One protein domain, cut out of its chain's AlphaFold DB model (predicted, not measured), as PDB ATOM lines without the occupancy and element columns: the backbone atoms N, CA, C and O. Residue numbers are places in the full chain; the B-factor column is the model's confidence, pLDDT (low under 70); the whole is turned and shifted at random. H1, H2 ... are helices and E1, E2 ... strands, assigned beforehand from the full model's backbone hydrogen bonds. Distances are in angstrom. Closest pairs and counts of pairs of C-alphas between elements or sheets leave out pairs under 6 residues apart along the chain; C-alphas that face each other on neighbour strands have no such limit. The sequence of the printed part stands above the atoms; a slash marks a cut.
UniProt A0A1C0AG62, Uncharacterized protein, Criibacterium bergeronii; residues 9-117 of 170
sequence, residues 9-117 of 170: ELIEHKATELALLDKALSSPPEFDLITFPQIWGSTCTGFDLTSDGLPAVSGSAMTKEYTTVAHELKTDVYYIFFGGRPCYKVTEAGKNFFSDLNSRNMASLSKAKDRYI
ATOM      1  N   GLU A   9     -18.248 -21.457 -13.616       90.31
ATOM      2  CA  GLU A   9     -17.064 -22.252 -13.248       90.31
ATOM      3  C   GLU A   9     -17.435 -23.726 -13.020       90.31
ATOM      4  O   GLU A   9     -16.764 -24.645 -13.487       90.31
ATOM      5  N   LEU A  10     -18.560 -23.973 -12.339       91.38
ATOM      6  CA  LEU A  10     -19.055 -25.333 -12.125       91.38
ATOM      7  C   LEU A  10     -19.527 -25.989 -13.429       91.38
ATOM      8  O   LEU A  10     -19.388 -27.201 -13.589       91.38
ATOM      9  N   ILE A  11     -20.128 -25.218 -14.336       92.75
ATOM     10  CA  ILE A  11     -20.567 -25.719 -15.644       92.75
ATOM     11  C   ILE A  11     -19.354 -26.077 -16.502       92.75
ATOM     12  O   ILE A  11     -19.325 -27.172 -17.054       92.75
ATOM     13  N   GLU A  12     -18.342 -25.215 -16.553       92.31
ATOM     14  CA  GLU A  12     -17.085 -25.445 -17.268       92.31
ATOM     15  C   GLU A  12     -16.355 -26.686 -16.737       92.31
ATOM     16  O   GLU A  12     -15.957 -27.555 -17.514       92.31
ATOM     17  N   HIS A  13     -16.271 -26.847 -15.412       91.25
ATOM     18  CA  HIS A  13     -15.701 -28.050 -14.798       91.25
ATOM     19  C   HIS A  13     -16.441 -29.325 -15.234       91.25
ATOM     20  O   HIS A  13     -15.819 -30.315 -15.611       91.25
ATOM     21  N   LYS A  14     -17.781 -29.312 -15.212       91.75
ATOM     22  CA  LYS A  14     -18.591 -30.461 -15.655       91.75
ATOM     23  C   LYS A  14     -18.463 -30.721 -17.155       91.75
ATOM     24  O   LYS A  14     -18.419 -31.876 -17.560       91.75
ATOM     25  N   ALA A  15     -18.414 -29.673 -17.973       90.44
ATOM     26  CA  ALA A  15     -18.207 -29.793 -19.413       90.44
ATOM     27  C   ALA A  15     -16.836 -30.414 -19.715       90.44
ATOM     28  O   ALA A  15     -16.738 -31.310 -20.547       90.44
ATOM     29  N   THR A  16     -15.805 -30.018 -18.965       89.50
ATOM     30  CA  THR A  16     -14.456 -30.590 -19.053       89.50
ATOM     31  C   THR A  16     -14.458 -32.079 -18.719       89.50
ATOM     32  O   THR A  16     -13.913 -32.877 -19.476       89.50
ATOM     33  N   GLU A  17     -15.100 -32.476 -17.619       89.12
ATOM     34  CA  GLU A  17     -15.215 -33.885 -17.226       89.12
ATOM     35  C   GLU A  17     -15.906 -34.726 -18.313       89.12
ATOM     36  O   GLU A  17     -15.421 -35.801 -18.666       89.12
ATOM     37  N   LEU A  18     -16.987 -34.210 -18.907       87.31
ATOM     38  CA  LEU A  18     -17.692 -34.865 -20.015       87.31
ATOM     39  C   LEU A  18     -16.825 -34.980 -21.275       87.31
ATOM     40  O   LEU A  18     -16.775 -36.046 -21.888       87.31
ATOM     41  N   ALA A  19     -16.108 -33.918 -21.640       85.62
ATOM     42  CA  ALA A  19     -15.229 -33.907 -22.805       85.62
ATOM     43  C   ALA A  19     -14.035 -34.869 -22.652       85.62
ATOM     44  O   ALA A  19     -13.633 -35.533 -23.609       85.62
ATOM     45  N   LEU A  20     -13.493 -34.999 -21.435       83.25
ATOM     46  CA  LEU A  20     -12.440 -35.966 -21.120       83.25
ATOM     47  C   LEU A  20     -12.954 -37.414 -21.157       83.25
ATOM     48  O   LEU A  20     -12.255 -38.295 -21.661       83.25
ATOM     49  N   LEU A  21     -14.173 -37.670 -20.663       80.69
ATOM     50  CA  LEU A  21     -14.816 -38.990 -20.729       80.69
ATOM     51  C   LEU A  21     -15.063 -39.448 -22.168       80.69
ATOM     52  O   LEU A  21     -14.872 -40.624 -22.475       80.69
ATOM     53  N   ASP A  22     -15.414 -38.516 -23.053       69.69
ATOM     54  CA  ASP A  22     -15.574 -38.772 -24.486       69.69
ATOM     55  C   ASP A  22     -14.240 -39.124 -25.185       69.69
ATOM     56  O   ASP A  22     -14.238 -39.427 -26.377       69.69
ATOM     57  N   LYS A  23     -13.098 -39.117 -24.466       65.25
ATOM     58  CA  LYS A  23     -11.731 -39.376 -24.971       65.25
ATOM     59  C   LYS A  23     -11.333 -38.515 -26.175       65.25
ATOM     60  O   LYS A  23     -10.329 -38.796 -26.826       65.25
ATOM     61  N   ALA A  24     -12.088 -37.461 -26.460       59.19
ATOM     62  CA  ALA A  24     -11.916 -36.649 -27.653       59.19
ATOM     63  C   ALA A  24     -10.683 -35.731 -27.567       59.19
ATOM     64  O   ALA A  24     -10.210 -35.227 -28.581       59.19
ATOM     65  N   LEU A  25     -10.132 -35.519 -26.364       61.41
ATOM     66  CA  LEU A  25      -9.143 -34.475 -26.112       61.41
ATOM     67  C   LEU A  25      -7.937 -34.974 -25.304       61.41
ATOM     68  O   LEU A  25      -8.058 -35.450 -24.179       61.41
ATOM     69  N   SER A  26      -6.741 -34.784 -25.870       63.31
ATOM     70  CA  SER A  26      -5.439 -35.015 -25.213       63.31
ATOM     71  C   SER A  26      -4.947 -33.807 -24.392       63.31
ATOM     72  O   SER A  26      -3.859 -33.840 -23.820       63.31
ATOM     73  N   SER A  27      -5.703 -32.710 -24.373       70.56
ATOM     74  CA  SER A  27      -5.356 -31.438 -23.728       70.56
ATOM     75  C   SER A  27      -6.619 -30.818 -23.128       70.56
ATOM     76  O   SER A  27      -7.707 -31.178 -23.579       70.56
ATOM     77  N   PRO A  28      -6.517 -29.904 -22.146       72.06
ATOM     78  CA  PRO A  28      -7.699 -29.258 -21.590       72.06
ATOM     79  C   PRO A  28      -8.529 -28.592 -22.711       72.06
ATOM     80  O   PRO A  28      -7.951 -27.889 -23.555       72.06
ATOM     81  N   PRO A  29      -9.843 -28.879 -22.786       82.75
ATOM     82  CA  PRO A  29     -10.753 -28.226 -23.723       82.75
ATOM     83  C   PRO A  29     -10.872 -26.734 -23.421       82.75
ATOM     84  O   PRO A  29     -10.768 -26.315 -22.271       82.75
ATOM     85  N   GLU A  30     -11.092 -25.951 -24.471       90.06
ATOM     86  CA  GLU A  30     -11.420 -24.530 -24.368       90.06
ATOM     87  C   GLU A  30     -12.899 -24.367 -24.710       90.06
ATOM     88  O   GLU A  30     -13.366 -24.943 -25.698       90.06
ATOM     89  N   PHE A  31     -13.631 -23.626 -23.876       91.75
ATOM     90  CA  PHE A  31     -15.077 -23.484 -24.004       91.75
ATOM     91  C   PHE A  31     -15.508 -22.030 -24.171       91.75
ATOM     92  O   PHE A  31     -15.172 -21.183 -23.346       91.75
ATOM     93  N   ASP A  32     -16.382 -21.794 -25.147       94.31
ATOM     94  CA  ASP A  32     -17.195 -20.585 -25.229       94.31
ATOM     95  C   ASP A  32     -18.577 -20.841 -24.613       94.31
ATOM     96  O   ASP A  32     -19.304 -21.762 -24.999       94.31
ATOM     97  N   LEU A  33     -18.959 -20.023 -23.626       94.25
ATOM     98  CA  LEU A  33     -20.209 -20.187 -22.880       94.25
ATOM     99  C   LEU A  33     -21.245 -19.135 -23.285       94.25
ATOM    100  O   LEU A  33     -21.048 -17.932 -23.104       94.25
ATOM    101  N   ILE A  34     -22.409 -19.594 -23.744       95.56
ATOM    102  CA  ILE A  34     -23.584 -18.752 -23.993       95.56
ATOM    103  C   ILE A  34     -24.669 -19.115 -22.985       95.56
ATOM    104  O   ILE A  34     -25.182 -20.233 -22.988       95.56
ATOM    105  N   THR A  35     -25.070 -18.153 -22.153       94.56
ATOM    106  CA  THR A  35     -26.050 -18.385 -21.086       94.56
ATOM    107  C   THR A  35     -27.233 -17.429 -21.167       94.56
ATOM    108  O   THR A  35     -27.072 -16.211 -21.253       94.56
ATOM    109  N   PHE A  36     -28.449 -17.967 -21.092       94.75
ATOM    110  CA  PHE A  36     -29.686 -17.188 -21.148       94.75
ATOM    111  C   PHE A  36     -30.809 -17.828 -20.326       94.75
ATOM    112  O   PHE A  36     -30.861 -19.045 -20.179       94.75
ATOM    113  N   PRO A  37     -31.743 -17.033 -19.778       93.31
ATOM    114  CA  PRO A  37     -32.933 -17.581 -19.145       93.31
ATOM    115  C   PRO A  37     -33.914 -18.120 -20.195       93.31
ATOM    116  O   PRO A  37     -34.217 -17.423 -21.161       93.31
ATOM    117  N   GLN A  38     -34.475 -19.300 -19.949       92.75
ATOM    118  CA  GLN A  38     -35.529 -19.913 -20.757       92.75
ATOM    119  C   GLN A  38     -36.726 -20.283 -19.869       92.75
ATOM    120  O   GLN A  38     -36.570 -20.579 -18.681       92.75
ATOM    121  N   ILE A  39     -37.936 -20.224 -20.427       91.00
ATOM    122  CA  ILE A  39     -39.164 -20.616 -19.728       91.00
ATOM    123  C   ILE A  39     -39.627 -21.972 -20.260       91.00
ATOM    124  O   ILE A  39     -39.690 -22.183 -21.468       91.00
ATOM    125  N   TRP A  40     -39.992 -22.867 -19.352       88.88
ATOM    126  CA  TRP A  40     -40.463 -24.215 -19.632       88.88
ATOM    127  C   TRP A  40     -41.893 -24.387 -19.138       88.88
ATOM    128  O   TRP A  40     -42.217 -23.963 -18.036       88.88
ATOM    129  N   GLY A  41     -42.741 -25.063 -19.911       85.06
ATOM    130  CA  GLY A  41     -44.114 -25.403 -19.507       85.06
ATOM    131  C   GLY A  41     -44.217 -26.616 -18.572       85.06
ATOM    132  O   GLY A  41     -45.246 -27.282 -18.553       85.06
ATOM    133  N   SER A  42     -43.144 -26.960 -17.861       81.12
ATOM    134  CA  SER A  42     -43.019 -28.185 -17.069       81.12
ATOM    135  C   SER A  42     -42.208 -27.925 -15.802       81.12
ATOM    136  O   SER A  42     -41.207 -27.208 -15.840       81.12
ATOM    137  N   THR A  43     -42.575 -28.560 -14.683       80.44
ATOM    138  CA  THR A  43     -41.756 -28.528 -13.455       80.44
ATOM    139  C   THR A  43     -40.394 -29.207 -13.612       80.44
ATOM    140  O   THR A  43     -39.457 -28.864 -12.898       80.44
ATOM    141  N   CYS A  44     -40.257 -30.116 -14.579       77.38
ATOM    142  CA  CYS A  44     -39.009 -30.809 -14.898       77.38
ATOM    143  C   CYS A  44     -38.144 -30.070 -15.933       77.38
ATOM    144  O   CYS A  44     -37.118 -30.599 -16.355       77.38
ATOM    145  N   THR A  45     -38.490 -28.832 -16.309       86.19
ATOM    146  CA  THR A  45     -37.730 -28.008 -17.273       86.19
ATOM    147  C   THR A  45     -37.540 -28.732 -18.618       86.19
ATOM    148  O   THR A  45     -38.489 -29.339 -19.113       86.19
ATOM    149  N   GLY A  46     -36.341 -28.696 -19.207       82.25
ATOM    150  CA  GLY A  46     -35.996 -29.441 -20.418       82.25
ATOM    151  C   GLY A  46     -35.697 -30.930 -20.199       82.25
ATOM    152  O   GLY A  46     -35.444 -31.627 -21.175       82.25
ATOM    153  N   PHE A  47     -35.735 -31.432 -18.957       86.88
ATOM    154  CA  PHE A  47     -35.560 -32.853 -18.627       86.88
ATOM    155  C   PHE A  47     -36.909 -33.579 -18.638       86.88
ATOM    156  O   PHE A  47     -37.495 -33.864 -17.595       86.88
ATOM    157  N   ASP A  48     -37.425 -33.852 -19.829       84.94
ATOM    158  CA  ASP A  48     -38.724 -34.494 -20.038       84.94
ATOM    159  C   ASP A  48     -38.659 -36.023 -20.182       84.94
ATOM    160  O   ASP A  48     -39.703 -36.656 -20.332       84.94
ATOM    161  N   LEU A  49     -37.469 -36.624 -20.068       84.56
ATOM    162  CA  LEU A  49     -37.255 -38.074 -20.060       84.56
ATOM    163  C   LEU A  49     -36.515 -38.531 -18.794       84.56
ATOM    164  O   LEU A  49     -35.675 -37.807 -18.251       84.56
ATOM    165  N   THR A  50     -36.815 -39.745 -18.331       81.94
ATOM    166  CA  THR A  50     -36.059 -40.458 -17.293       81.94
ATOM    167  C   THR A  50     -34.804 -41.112 -17.878       81.94
ATOM    168  O   THR A  50     -34.618 -41.150 -19.095       81.94
ATOM    169  N   SER A  51     -33.944 -41.669 -17.017       77.38
ATOM    170  CA  SER A  51     -32.771 -42.458 -17.435       77.38
ATOM    171  C   SER A  51     -33.119 -43.624 -18.362       77.38
ATOM    172  O   SER A  51     -32.303 -43.999 -19.197       77.38
ATOM    173  N   ASP A  52     -34.337 -44.153 -18.243       77.81
ATOM    174  CA  ASP A  52     -34.825 -45.293 -19.024       77.81
ATOM    175  C   ASP A  52     -35.511 -44.854 -20.333       77.81
ATOM    176  O   ASP A  52     -36.095 -45.671 -21.040       77.81
ATOM    177  N   GLY A  53     -35.485 -43.554 -20.652       77.06
ATOM    178  CA  GLY A  53     -36.112 -42.990 -21.850       77.06
ATOM    179  C   GLY A  53     -37.638 -42.870 -21.773       77.06
ATOM    180  O   GLY A  53     -38.278 -42.606 -22.788       77.06
ATOM    181  N   LEU A  54     -38.237 -43.044 -20.591       82.25
ATOM    182  CA  LEU A  54     -39.676 -42.861 -20.377       82.25
ATOM    183  C   LEU A  54     -40.001 -41.390 -20.073       82.25
ATOM    184  O   LEU A  54     -39.157 -40.697 -19.505       82.25
ATOM    185  N   PRO A  55     -41.213 -40.892 -20.383       82.50
ATOM    186  CA  PRO A  55     -41.614 -39.534 -20.025       82.50
ATOM    187  C   PRO A  55     -41.471 -39.267 -18.522       82.50
ATOM    188  O   PRO A  55     -41.980 -40.023 -17.690       82.50
ATOM    189  N   ALA A  56     -40.792 -38.178 -18.164       82.88
ATOM    190  CA  ALA A  56     -40.634 -37.773 -16.775       82.88
ATOM    191  C   ALA A  56     -41.983 -37.330 -16.185       82.88
ATOM    192  O   ALA A  56     -42.712 -36.530 -16.776       82.88
ATOM    193  N   VAL A  57     -42.308 -37.822 -14.986       80.38
ATOM    194  CA  VAL A  57     -43.494 -37.370 -14.249       80.38
ATOM    195  C   VAL A  57     -43.253 -35.938 -13.771       80.38
ATOM    196  O   VAL A  57     -42.385 -35.694 -12.936       80.38
ATOM    197  N   SER A  58     -44.027 -34.996 -14.309       77.31
ATOM    198  CA  SER A  58     -43.884 -33.561 -14.063       77.31
ATOM    199  C   SER A  58     -45.246 -32.890 -13.905       77.31
ATOM    200  O   SER A  58     -46.224 -33.284 -14.538       77.31
ATOM    201  N   GLY A  59     -45.308 -31.840 -13.088       77.81
ATOM    202  CA  GLY A  59     -46.433 -30.915 -13.059       77.81
ATOM    203  C   GLY A  59     -46.422 -29.952 -14.251       77.81
ATOM    204  O   GLY A  59     -45.368 -29.544 -14.746       77.81
ATOM    205  N   SER A  60     -47.617 -29.544 -14.678       81.19
ATOM    206  CA  SER A  60     -47.797 -28.456 -15.643       81.19
ATOM    207  C   SER A  60     -47.637 -27.115 -14.927       81.19
ATOM    208  O   SER A  60     -48.538 -26.663 -14.219       81.19
ATOM    209  N   ALA A  61     -46.460 -26.506 -15.050       85.38
ATOM    210  CA  ALA A  61     -46.156 -25.203 -14.471       85.38
ATOM    211  C   ALA A  61     -45.125 -24.468 -15.325       85.38
ATOM    212  O   ALA A  61     -44.190 -25.080 -15.838       85.38
ATOM    213  N   MET A  62     -45.268 -23.146 -15.427       86.94
ATOM    214  CA  MET A  62     -44.279 -22.298 -16.090       86.94
ATOM    215  C   MET A  62     -43.071 -22.115 -15.168       86.94
ATOM    216  O   MET A  62     -43.152 -21.397 -14.171       86.94
ATOM    217  N   THR A  63     -41.956 -22.762 -15.489       86.19
ATOM    218  CA  THR A  63     -40.707 -22.674 -14.727       86.19
ATOM    219  C   THR A  63     -39.652 -21.915 -15.514       86.19
ATOM    220  O   THR A  63     -39.501 -22.085 -16.720       86.19
ATOM    221  N   LYS A  64     -38.923 -21.029 -14.835       88.62
ATOM    222  CA  LYS A  64     -37.792 -20.310 -15.421       88.62
ATOM    223  C   LYS A  64     -36.511 -21.020 -15.014       88.62
ATOM    224  O   LYS A  64     -36.256 -21.147 -13.823       88.62
ATOM    225  N   GLU A  65     -35.707 -21.406 -15.992       90.31
ATOM    226  CA  GLU A  65     -34.419 -22.065 -15.778       90.31
ATOM    227  C   GLU A  65     -33.374 -21.459 -16.718       90.31
ATOM    228  O   GLU A  65     -33.694 -21.066 -17.843       90.31
ATOM    229  N   TYR A  66     -32.128 -21.333 -16.266       92.81
ATOM    230  CA  TYR A  66     -31.061 -20.850 -17.146       92.81
ATOM    231  C   TYR A  66     -30.603 -21.963 -18.075       92.81
ATOM    232  O   TYR A  66     -30.338 -23.069 -17.638       92.81
ATOM    233  N   THR A  67     -30.466 -21.664 -19.353       94.31
ATOM    234  CA  THR A  67     -29.830 -22.555 -20.316       94.31
ATOM    235  C   THR A  67     -28.417 -22.059 -20.555       94.31
ATOM    236  O   THR A  67     -28.221 -20.863 -20.774       94.31
ATOM    237  N   THR A  68     -27.444 -22.962 -20.491       96.00
ATOM    238  CA  THR A  68     -26.055 -22.682 -20.861       96.00
ATOM    239  C   THR A  68     -25.641 -23.627 -21.972       96.00
ATOM    240  O   THR A  68     -25.771 -24.841 -21.838       96.00
ATOM    241  N   VAL A  69     -25.156 -23.060 -23.067       96.19
ATOM    242  CA  VAL A  69     -24.549 -23.784 -24.177       96.19
ATOM    243  C   VAL A  69     -23.046 -23.589 -24.060       96.19
ATOM    244  O   VAL A  69     -22.576 -22.457 -24.133       96.19
ATOM    245  N   ALA A  70     -22.327 -24.681 -23.825       95.06
ATOM    246  CA  ALA A  70     -20.876 -24.709 -23.770       95.06
ATOM    247  C   ALA A  70     -20.342 -25.275 -25.085       95.06
ATOM    248  O   ALA A  70     -20.517 -26.459 -25.363       95.06
ATOM    249  N   HIS A  71     -19.743 -24.419 -25.904       94.75
ATOM    250  CA  HIS A  71     -19.144 -24.783 -27.183       94.75
ATOM    251  C   HIS A  71     -17.676 -25.125 -26.975       94.75
ATOM    252  O   HIS A  71     -16.894 -24.264 -26.591       94.75
ATOM    253  N   GLU A  72     -17.314 -26.382 -27.195       91.50
ATOM    254  CA  GLU A  72     -15.929 -26.832 -27.188       91.50
ATOM    255  C   GLU A  72     -15.285 -26.531 -28.542       91.50
ATOM    256  O   GLU A  72     -15.731 -27.023 -29.581       91.50
ATOM    257  N   LEU A  73     -14.237 -25.709 -28.531       88.81
ATOM    258  CA  LEU A  73     -13.711 -25.093 -29.749       88.81
ATOM    259  C   LEU A  73     -12.881 -26.039 -30.628       88.81
ATOM    260  O   LEU A  73     -12.738 -25.782 -31.822       88.81
ATOM    261  N   LYS A  74     -12.299 -27.114 -30.078       85.88
ATOM    262  CA  LYS A  74     -11.393 -27.997 -30.837       85.88
ATOM    263  C   LYS A  74     -12.137 -29.056 -31.642       85.88
ATOM    264  O   LYS A  74     -11.723 -29.386 -32.748       85.88
ATOM    265  N   THR A  75     -13.188 -29.616 -31.064       83.56
ATOM    266  CA  THR A  75     -14.007 -30.700 -31.617       83.56
ATOM    267  C   THR A  75     -15.340 -30.198 -32.163       83.56
ATOM    268  O   THR A  75     -16.082 -30.986 -32.738       83.56
ATOM    269  N   ASP A  76     -15.624 -28.899 -32.009       88.62
ATOM    270  CA  ASP A  76     -16.875 -28.247 -32.415       88.62
ATOM    271  C   ASP A  76     -18.120 -28.918 -31.800       88.62
ATOM    272  O   ASP A  76     -19.186 -29.016 -32.408       88.62
ATOM    273  N   VAL A  77     -17.981 -29.401 -30.561       89.62
ATOM    274  CA  VAL A  77     -19.054 -30.069 -29.816       89.62
ATOM    275  C   VAL A  77     -19.712 -29.091 -28.855       89.62
ATOM    276  O   VAL A  77     -19.055 -28.388 -28.092       89.62
ATOM    277  N   TYR A  78     -21.041 -29.090 -28.830       92.94
ATOM    278  CA  TYR A  78     -21.835 -28.233 -27.959       92.94
ATOM    279  C   TYR A  78     -22.441 -29.062 -26.830       92.94
ATOM    280  O   TYR A  78     -23.204 -29.996 -27.074       92.94
ATOM    281  N   TYR A  79     -22.160 -28.697 -25.585       92.94
ATOM    282  CA  TYR A  79     -22.738 -29.298 -24.387       92.94
ATOM    283  C   TYR A  79     -23.828 -28.389 -23.822       92.94
ATOM    284  O   TYR A  79     -23.589 -27.219 -23.517       92.94
ATOM    285  N   ILE A  80     -25.043 -28.916 -23.688       94.88
ATOM    286  CA  ILE A  80     -26.213 -28.135 -23.290       94.88
ATOM    287  C   ILE A  80     -26.545 -28.449 -21.838       94.88
ATOM    288  O   ILE A  80     -26.751 -29.604 -21.453       94.88
ATOM    289  N   PHE A  81     -26.635 -27.394 -21.038       94.25
ATOM    290  CA  PHE A  81     -26.973 -27.436 -19.627       94.25
ATOM    291  C   PHE A  81     -28.280 -26.692 -19.377       94.25
ATOM    292  O   PHE A  81     -28.463 -25.565 -19.841       94.25
ATOM    293  N   PHE A  82     -29.147 -27.287 -18.561       92.19
ATOM    294  CA  PHE A  82     -30.284 -26.595 -17.961       92.19
ATOM    295  C   PHE A  82     -30.017 -26.427 -16.460       92.19
ATOM    296  O   PHE A  82     -29.699 -27.379 -15.740       92.19
ATOM    297  N   GLY A  83     -30.058 -25.181 -16.005       88.81
ATOM    298  CA  GLY A  83     -29.547 -24.707 -14.729       88.81
ATOM    299  C   GLY A  83     -28.043 -24.935 -14.630       88.81
ATOM    300  O   GLY A  83     -27.243 -24.215 -15.222       88.81
ATOM    301  N   GLY A  84     -27.664 -25.971 -13.882       87.62
ATOM    302  CA  GLY A  84     -26.282 -26.446 -13.752       87.62
ATOM    303  C   GLY A  84     -26.135 -27.945 -14.016       87.62
ATOM    304  O   GLY A  84     -25.170 -28.562 -13.550       87.62
ATOM    305  N   ARG A  85     -27.124 -28.560 -14.675       90.06
ATOM    306  CA  ARG A  85     -27.157 -29.994 -14.980       90.06
ATOM    307  C   ARG A  85     -26.930 -30.206 -16.481       90.06
ATOM    308  O   ARG A  85     -27.647 -29.577 -17.261       90.06
ATOM    309  N   PRO A  86     -25.983 -31.072 -16.885       91.31
ATOM    310  CA  PRO A  86     -25.831 -31.437 -18.288       91.31
ATOM    311  C   PRO A  86     -27.083 -32.180 -18.758       91.31
ATOM    312  O   PRO A  86     -27.649 -32.977 -18.006       91.31
ATOM    313  N   CYS A  87     -27.530 -31.888 -19.977       90.56
ATOM    314  CA  CYS A  87     -28.726 -32.481 -20.562       90.56
ATOM    315  C   CYS A  87     -28.383 -33.353 -21.770       90.56
ATOM    316  O   CYS A  87     -28.599 -34.560 -21.733       90.56
ATOM    317  N   TYR A  88     -27.812 -32.755 -22.811       91.44
ATOM    318  CA  TYR A  88     -27.400 -33.451 -24.027       91.44
ATOM    319  C   TYR A  88     -26.209 -32.741 -24.673       91.44
ATOM    320  O   TYR A  88     -25.874 -31.611 -24.308       91.44
ATOM    321  N   LYS A  89     -25.577 -33.414 -25.639       91.25
ATOM    322  CA  LYS A  89     -24.520 -32.851 -26.483       91.25
ATOM    323  C   LYS A  89     -24.944 -32.852 -27.950       91.25
ATOM    324  O   LYS A  89     -25.733 -33.704 -28.355       91.25
ATOM    325  N   VAL A  90     -24.421 -31.911 -28.723       90.31
ATOM    326  CA  VAL A  90     -24.637 -31.778 -30.168       90.31
ATOM    327  C   VAL A  90     -23.265 -31.754 -30.830       90.31
ATOM    328  O   VAL A  90     -22.475 -30.856 -30.560       90.31
ATOM    329  N   THR A  91     -22.971 -32.764 -31.645       87.50
ATOM    330  CA  THR A  91     -21.683 -32.920 -32.347       87.50
ATOM    331  C   THR A  91     -21.717 -32.372 -33.773       87.50
ATOM    332  O   THR A  91     -20.681 -32.037 -34.321       87.50
ATOM    333  N   GLU A  92     -22.903 -32.259 -34.372       83.06
ATOM    334  CA  GLU A  92     -23.106 -31.731 -35.724       83.06
ATOM    335  C   GLU A  92     -24.194 -30.656 -35.678       83.06
ATOM    336  O   GLU A  92     -25.374 -30.904 -35.931       83.06
ATOM    337  N   ALA A  93     -23.815 -29.445 -35.269       83.12
ATOM    338  CA  ALA A  93     -24.756 -28.348 -35.087       83.12
ATOM    339  C   ALA A  93     -25.377 -27.900 -36.426       83.12
ATOM    340  O   ALA A  93     -24.777 -27.179 -37.222       83.12
ATOM    341  N   GLY A  94     -26.622 -28.312 -36.679       83.38
ATOM    342  CA  GLY A  94     -27.376 -27.923 -37.871       83.38
ATOM    343  C   GLY A  94     -28.031 -26.534 -37.787       83.38
ATOM    344  O   GLY A  94     -28.047 -25.864 -36.754       83.38
ATOM    345  N   LYS A  95     -28.687 -26.111 -38.877       86.81
ATOM    346  CA  LYS A  95     -29.410 -24.818 -38.944       86.81
ATOM    347  C   LYS A  95     -30.458 -24.649 -37.837       86.81
ATOM    348  O   LYS A  95     -30.622 -23.549 -37.312       86.81
ATOM    349  N   ASN A  96     -31.151 -25.730 -37.477       89.50
ATOM    350  CA  ASN A  96     -32.165 -25.717 -36.418       89.50
ATOM    351  C   ASN A  96     -31.556 -25.407 -35.049       89.50
ATOM    352  O   ASN A  96     -32.151 -24.657 -34.280       89.50
ATOM    353  N   PHE A  97     -30.363 -25.940 -34.767       93.06
ATOM    354  CA  PHE A  97     -29.646 -25.672 -33.527       93.06
ATOM    355  C   PHE A  97     -29.309 -24.185 -33.406       93.06
ATOM    356  O   PHE A  97     -29.698 -23.545 -32.433       93.06
ATOM    357  N   PHE A  98     -28.685 -23.597 -34.430       92.12
ATOM    358  CA  PHE A  98     -28.340 -22.172 -34.408       92.12
ATOM    359  C   PHE A  98     -29.568 -21.254 -34.409       92.12
ATOM    360  O   PHE A  98     -29.551 -20.204 -33.771       92.12
ATOM    361  N   SER A  99     -30.655 -21.642 -35.083       92.94
ATOM    362  CA  SER A  99     -31.927 -20.912 -35.023       92.94
ATOM    363  C   SER A  99     -32.490 -20.870 -33.598       92.94
ATOM    364  O   SER A  99     -32.920 -19.818 -33.117       92.94
ATOM    365  N   ASP A 100     -32.473 -22.003 -32.904       94.38
ATOM    366  CA  ASP A 100     -32.970 -22.108 -31.533       94.38
ATOM    367  C   ASP A 100     -32.047 -21.405 -30.531       94.38
ATOM    368  O   ASP A 100     -32.527 -20.707 -29.637       94.38
ATOM    369  N   LEU A 101     -30.732 -21.490 -30.732       94.50
ATOM    370  CA  LEU A 101     -29.742 -20.761 -29.943       94.50
ATOM    371  C   LEU A 101     -29.925 -19.241 -30.080       94.50
ATOM    372  O   LEU A 101     -30.012 -18.532 -29.076       94.50
ATOM    373  N   ASN A 102     -30.072 -18.740 -31.310       94.12
ATOM    374  CA  ASN A 102     -30.297 -17.317 -31.585       94.12
ATOM    375  C   ASN A 102     -31.624 -16.811 -31.005       94.12
ATOM    376  O   ASN A 102     -31.701 -15.685 -30.512       94.12
ATOM    377  N   SER A 103     -32.666 -17.645 -31.038       95.12
ATOM    378  CA  SER A 103     -33.970 -17.334 -30.443       95.12
ATOM    379  C   SER A 103     -34.052 -17.630 -28.941       95.12
ATOM    380  O   SER A 103     -35.082 -17.344 -28.329       95.12
ATOM    381  N   ARG A 104     -32.965 -18.127 -28.328       94.38
ATOM    382  CA  ARG A 104     -32.867 -18.474 -26.899       94.38
ATOM    383  C   ARG A 104     -33.943 -19.468 -26.453       94.38
ATOM    384  O   ARG A 104     -34.510 -19.340 -25.368       94.38
ATOM    385  N   ASN A 105     -34.240 -20.435 -27.314       93.75
ATOM    386  CA  ASN A 105     -35.313 -21.403 -27.130       93.75
ATOM    387  C   ASN A 105     -34.837 -22.816 -27.489       93.75
ATOM    388  O   ASN A 105     -35.231 -23.381 -28.509       93.75
ATOM    389  N   MET A 106     -33.972 -23.374 -26.645       94.69
ATOM    390  CA  MET A 106     -33.421 -24.714 -26.833       94.69
ATOM    391  C   MET A 106     -34.479 -25.790 -26.592       94.69
ATOM    392  O   MET A 106     -35.335 -25.671 -25.714       94.69
ATOM    393  N   ALA A 107     -34.396 -26.877 -27.344       93.56
ATOM    394  CA  ALA A 107     -35.304 -28.004 -27.238       93.56
ATOM    395  C   ALA A 107     -35.095 -28.783 -25.931       93.56
ATOM    396  O   ALA A 107     -33.991 -28.837 -25.386       93.56
ATOM    397  N   SER A 108     -36.162 -29.417 -25.441       92.06
ATOM    398  CA  SER A 108     -36.072 -30.397 -24.356       92.06
ATOM    399  C   SER A 108     -35.321 -31.655 -24.802       92.06
ATOM    400  O   SER A 108     -35.132 -31.874 -25.999       92.06
ATOM    401  N   LEU A 109     -34.921 -32.496 -23.849       90.00
ATOM    402  CA  LEU A 109     -34.156 -33.718 -24.097       90.00
ATOM    403  C   LEU A 109     -34.831 -34.639 -25.126       90.00
ATOM    404  O   LEU A 109     -34.161 -35.101 -26.047       90.00
ATOM    405  N   SER A 110     -36.148 -34.849 -25.028       88.00
ATOM    406  CA  SER A 110     -36.893 -35.688 -25.978       88.00
ATOM    407  C   SER A 110     -36.879 -35.148 -27.408       88.00
ATOM    408  O   SER A 110     -36.791 -35.917 -28.359       88.00
ATOM    409  N   LYS A 111     -36.929 -33.821 -27.569       90.06
ATOM    410  CA  LYS A 111     -37.003 -33.155 -28.877       90.06
ATOM    411  C   LYS A 111     -35.634 -32.876 -29.478       90.06
ATOM    412  O   LYS A 111     -35.522 -32.757 -30.694       90.06
ATOM    413  N   ALA A 112     -34.609 -32.730 -28.645       89.19
ATOM    414  CA  ALA A 112     -33.261 -32.389 -29.075       89.19
ATOM    415  C   ALA A 112     -32.684 -33.453 -30.013       89.19
ATOM    416  O   ALA A 112     -32.059 -33.094 -31.011       89.19
ATOM    417  N   LYS A 113     -32.961 -34.736 -29.739       83.50
ATOM    418  CA  LYS A 113     -32.503 -35.855 -30.568       83.50
ATOM    419  C   LYS A 113     -32.953 -35.701 -32.020       83.50
ATOM    420  O   LYS A 113     -32.119 -35.728 -32.907       83.50
ATOM    421  N   ASP A 114     -34.235 -35.457 -32.264       85.94
ATOM    422  CA  ASP A 114     -34.755 -35.379 -33.637       85.94
ATOM    423  C   ASP A 114     -34.505 -34.017 -34.299       85.94
ATOM    424  O   ASP A 114     -34.545 -33.886 -35.520       85.94
ATOM    425  N   ARG A 115     -34.306 -32.968 -33.491       86.44
ATOM    426  CA  ARG A 115     -34.237 -31.582 -33.967       86.44
ATOM    427  C   ARG A 115     -32.822 -31.098 -34.259       86.44
ATOM    428  O   ARG A 115     -32.658 -30.258 -35.149       86.44
ATOM    429  N   TYR A 116     -31.844 -31.555 -33.476       84.94
ATOM    430  CA  TYR A 116     -30.458 -31.078 -33.526       84.94
ATOM    431  C   TYR A 116     -29.465 -32.112 -34.017       84.94
ATOM    432  O   TYR A 116     -28.389 -31.719 -34.450       84.94
ATOM    433  N   ILE A 117     -29.807 -33.397 -33.968       66.50
ATOM    434  CA  ILE A 117     -29.039 -34.400 -34.695       66.50
ATOM    435  C   ILE A 117     -29.481 -34.279 -36.150       66.50
ATOM    436  O   ILE A 117     -30.659 -34.466 -36.463       66.50
TER     437      ILE A 117
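What this domain is: This is residues 9 to 117 of the 170 residues of an uncharacterized protein of Criibacterium bergeronii (UniProt A0A1C0AG62). A strongly twisted sheet of four antiparallel strands makes the core, with the long helix H1 packed slantwise over one face and two short helices, H2 and H3, only grazing the sheet. The long strands E1 and E2 run along the length of the domain, and a long loop, residues 41 to 62, joins them at one end, while the link from H1 to E1 reaches out at the other. The printed part has 109 residues, with three named helices and four named strands in the order H1 E1 E2 E3 E4 H2 H3, and the sheet's order is E1 E2 E3 E4. The class is mixed, helices and strands; the whole is compact, with a radius of gyration of the C-alphas of 13.8 A, and spans 44 by 28 by 27 A, only just elongated.

How they stand to each other: The sheet is a meander, each strand the antiparallel neighbour of the one before: E1, residues 31 to 40, E2, residues 63 to 72, E3, residues 77 to 82, and E4, residues 85 to 90. E1 and E2, E2 and E3, and E3 and E4 are hairpins; E1 and E4 are the edge strands and are apart. N 36 and O 67 of E1 and E2 are 2.9 A apart, within hydrogen-bond range, as are N 70 and O 79 of E2 and E3 at 2.9 A, and N 80 and O 88 of E3 and E4 at 2.9 A. E1 bends by 57 degrees at residue 37. H1, residues 9 to 21, is on the sheet at a height over the sheet of 9.0 A, in two layers, a helix on one face of a sheet. It lies over E2 and E3, slantwise to the strands, at 54 degrees to E2 on the local plane; its closest C-alphas to E3 are those of Ala 15 and Tyr 79, 6.7 A apart. H3, residues 109 to 116, only grazes the sheet; its closest C-alphas to E4 are those of Leu 109 and Cys 87, 6.6 A apart. H2, residues 95 to 102, only grazes the sheet with residues 97 to 101. H2 and H3 touch, opposite ways at a steep tilt of 60 degrees, the closest C-alphas being those of Phe 97 and Tyr 116, 5.5 A apart. H1 is apart from H2 and from H3. In H1 and H2 every O i to N i+4 pair is within hydrogen-bond range; in H3, 2 of 4 are.

Where its parts are: E1 measures 25.8 A from first to last C-alpha, E2 28.0 A, E3 16.7 A and E4 15.5 A. H1 measures 18.5 A and begins at C-alpha 9 (-17.064, -22.252, -13.248). E2 begins at C-alpha 63 (-40.707, -22.674, -14.727). H2 and H3 measure 10.5 A each, and H3 ends at C-alpha 116 (-30.458, -31.078, -33.526).

The domain as a whole: The two C-alphas farthest apart are those of Ser 26 and Ser 60, at 43.9 A. The printed part has no cut, and its one long link is the 22 residues from E1 to E2. The mean pLDDT of the printed part is 86.9; residues 22 to 26 and residue 117 are under 70.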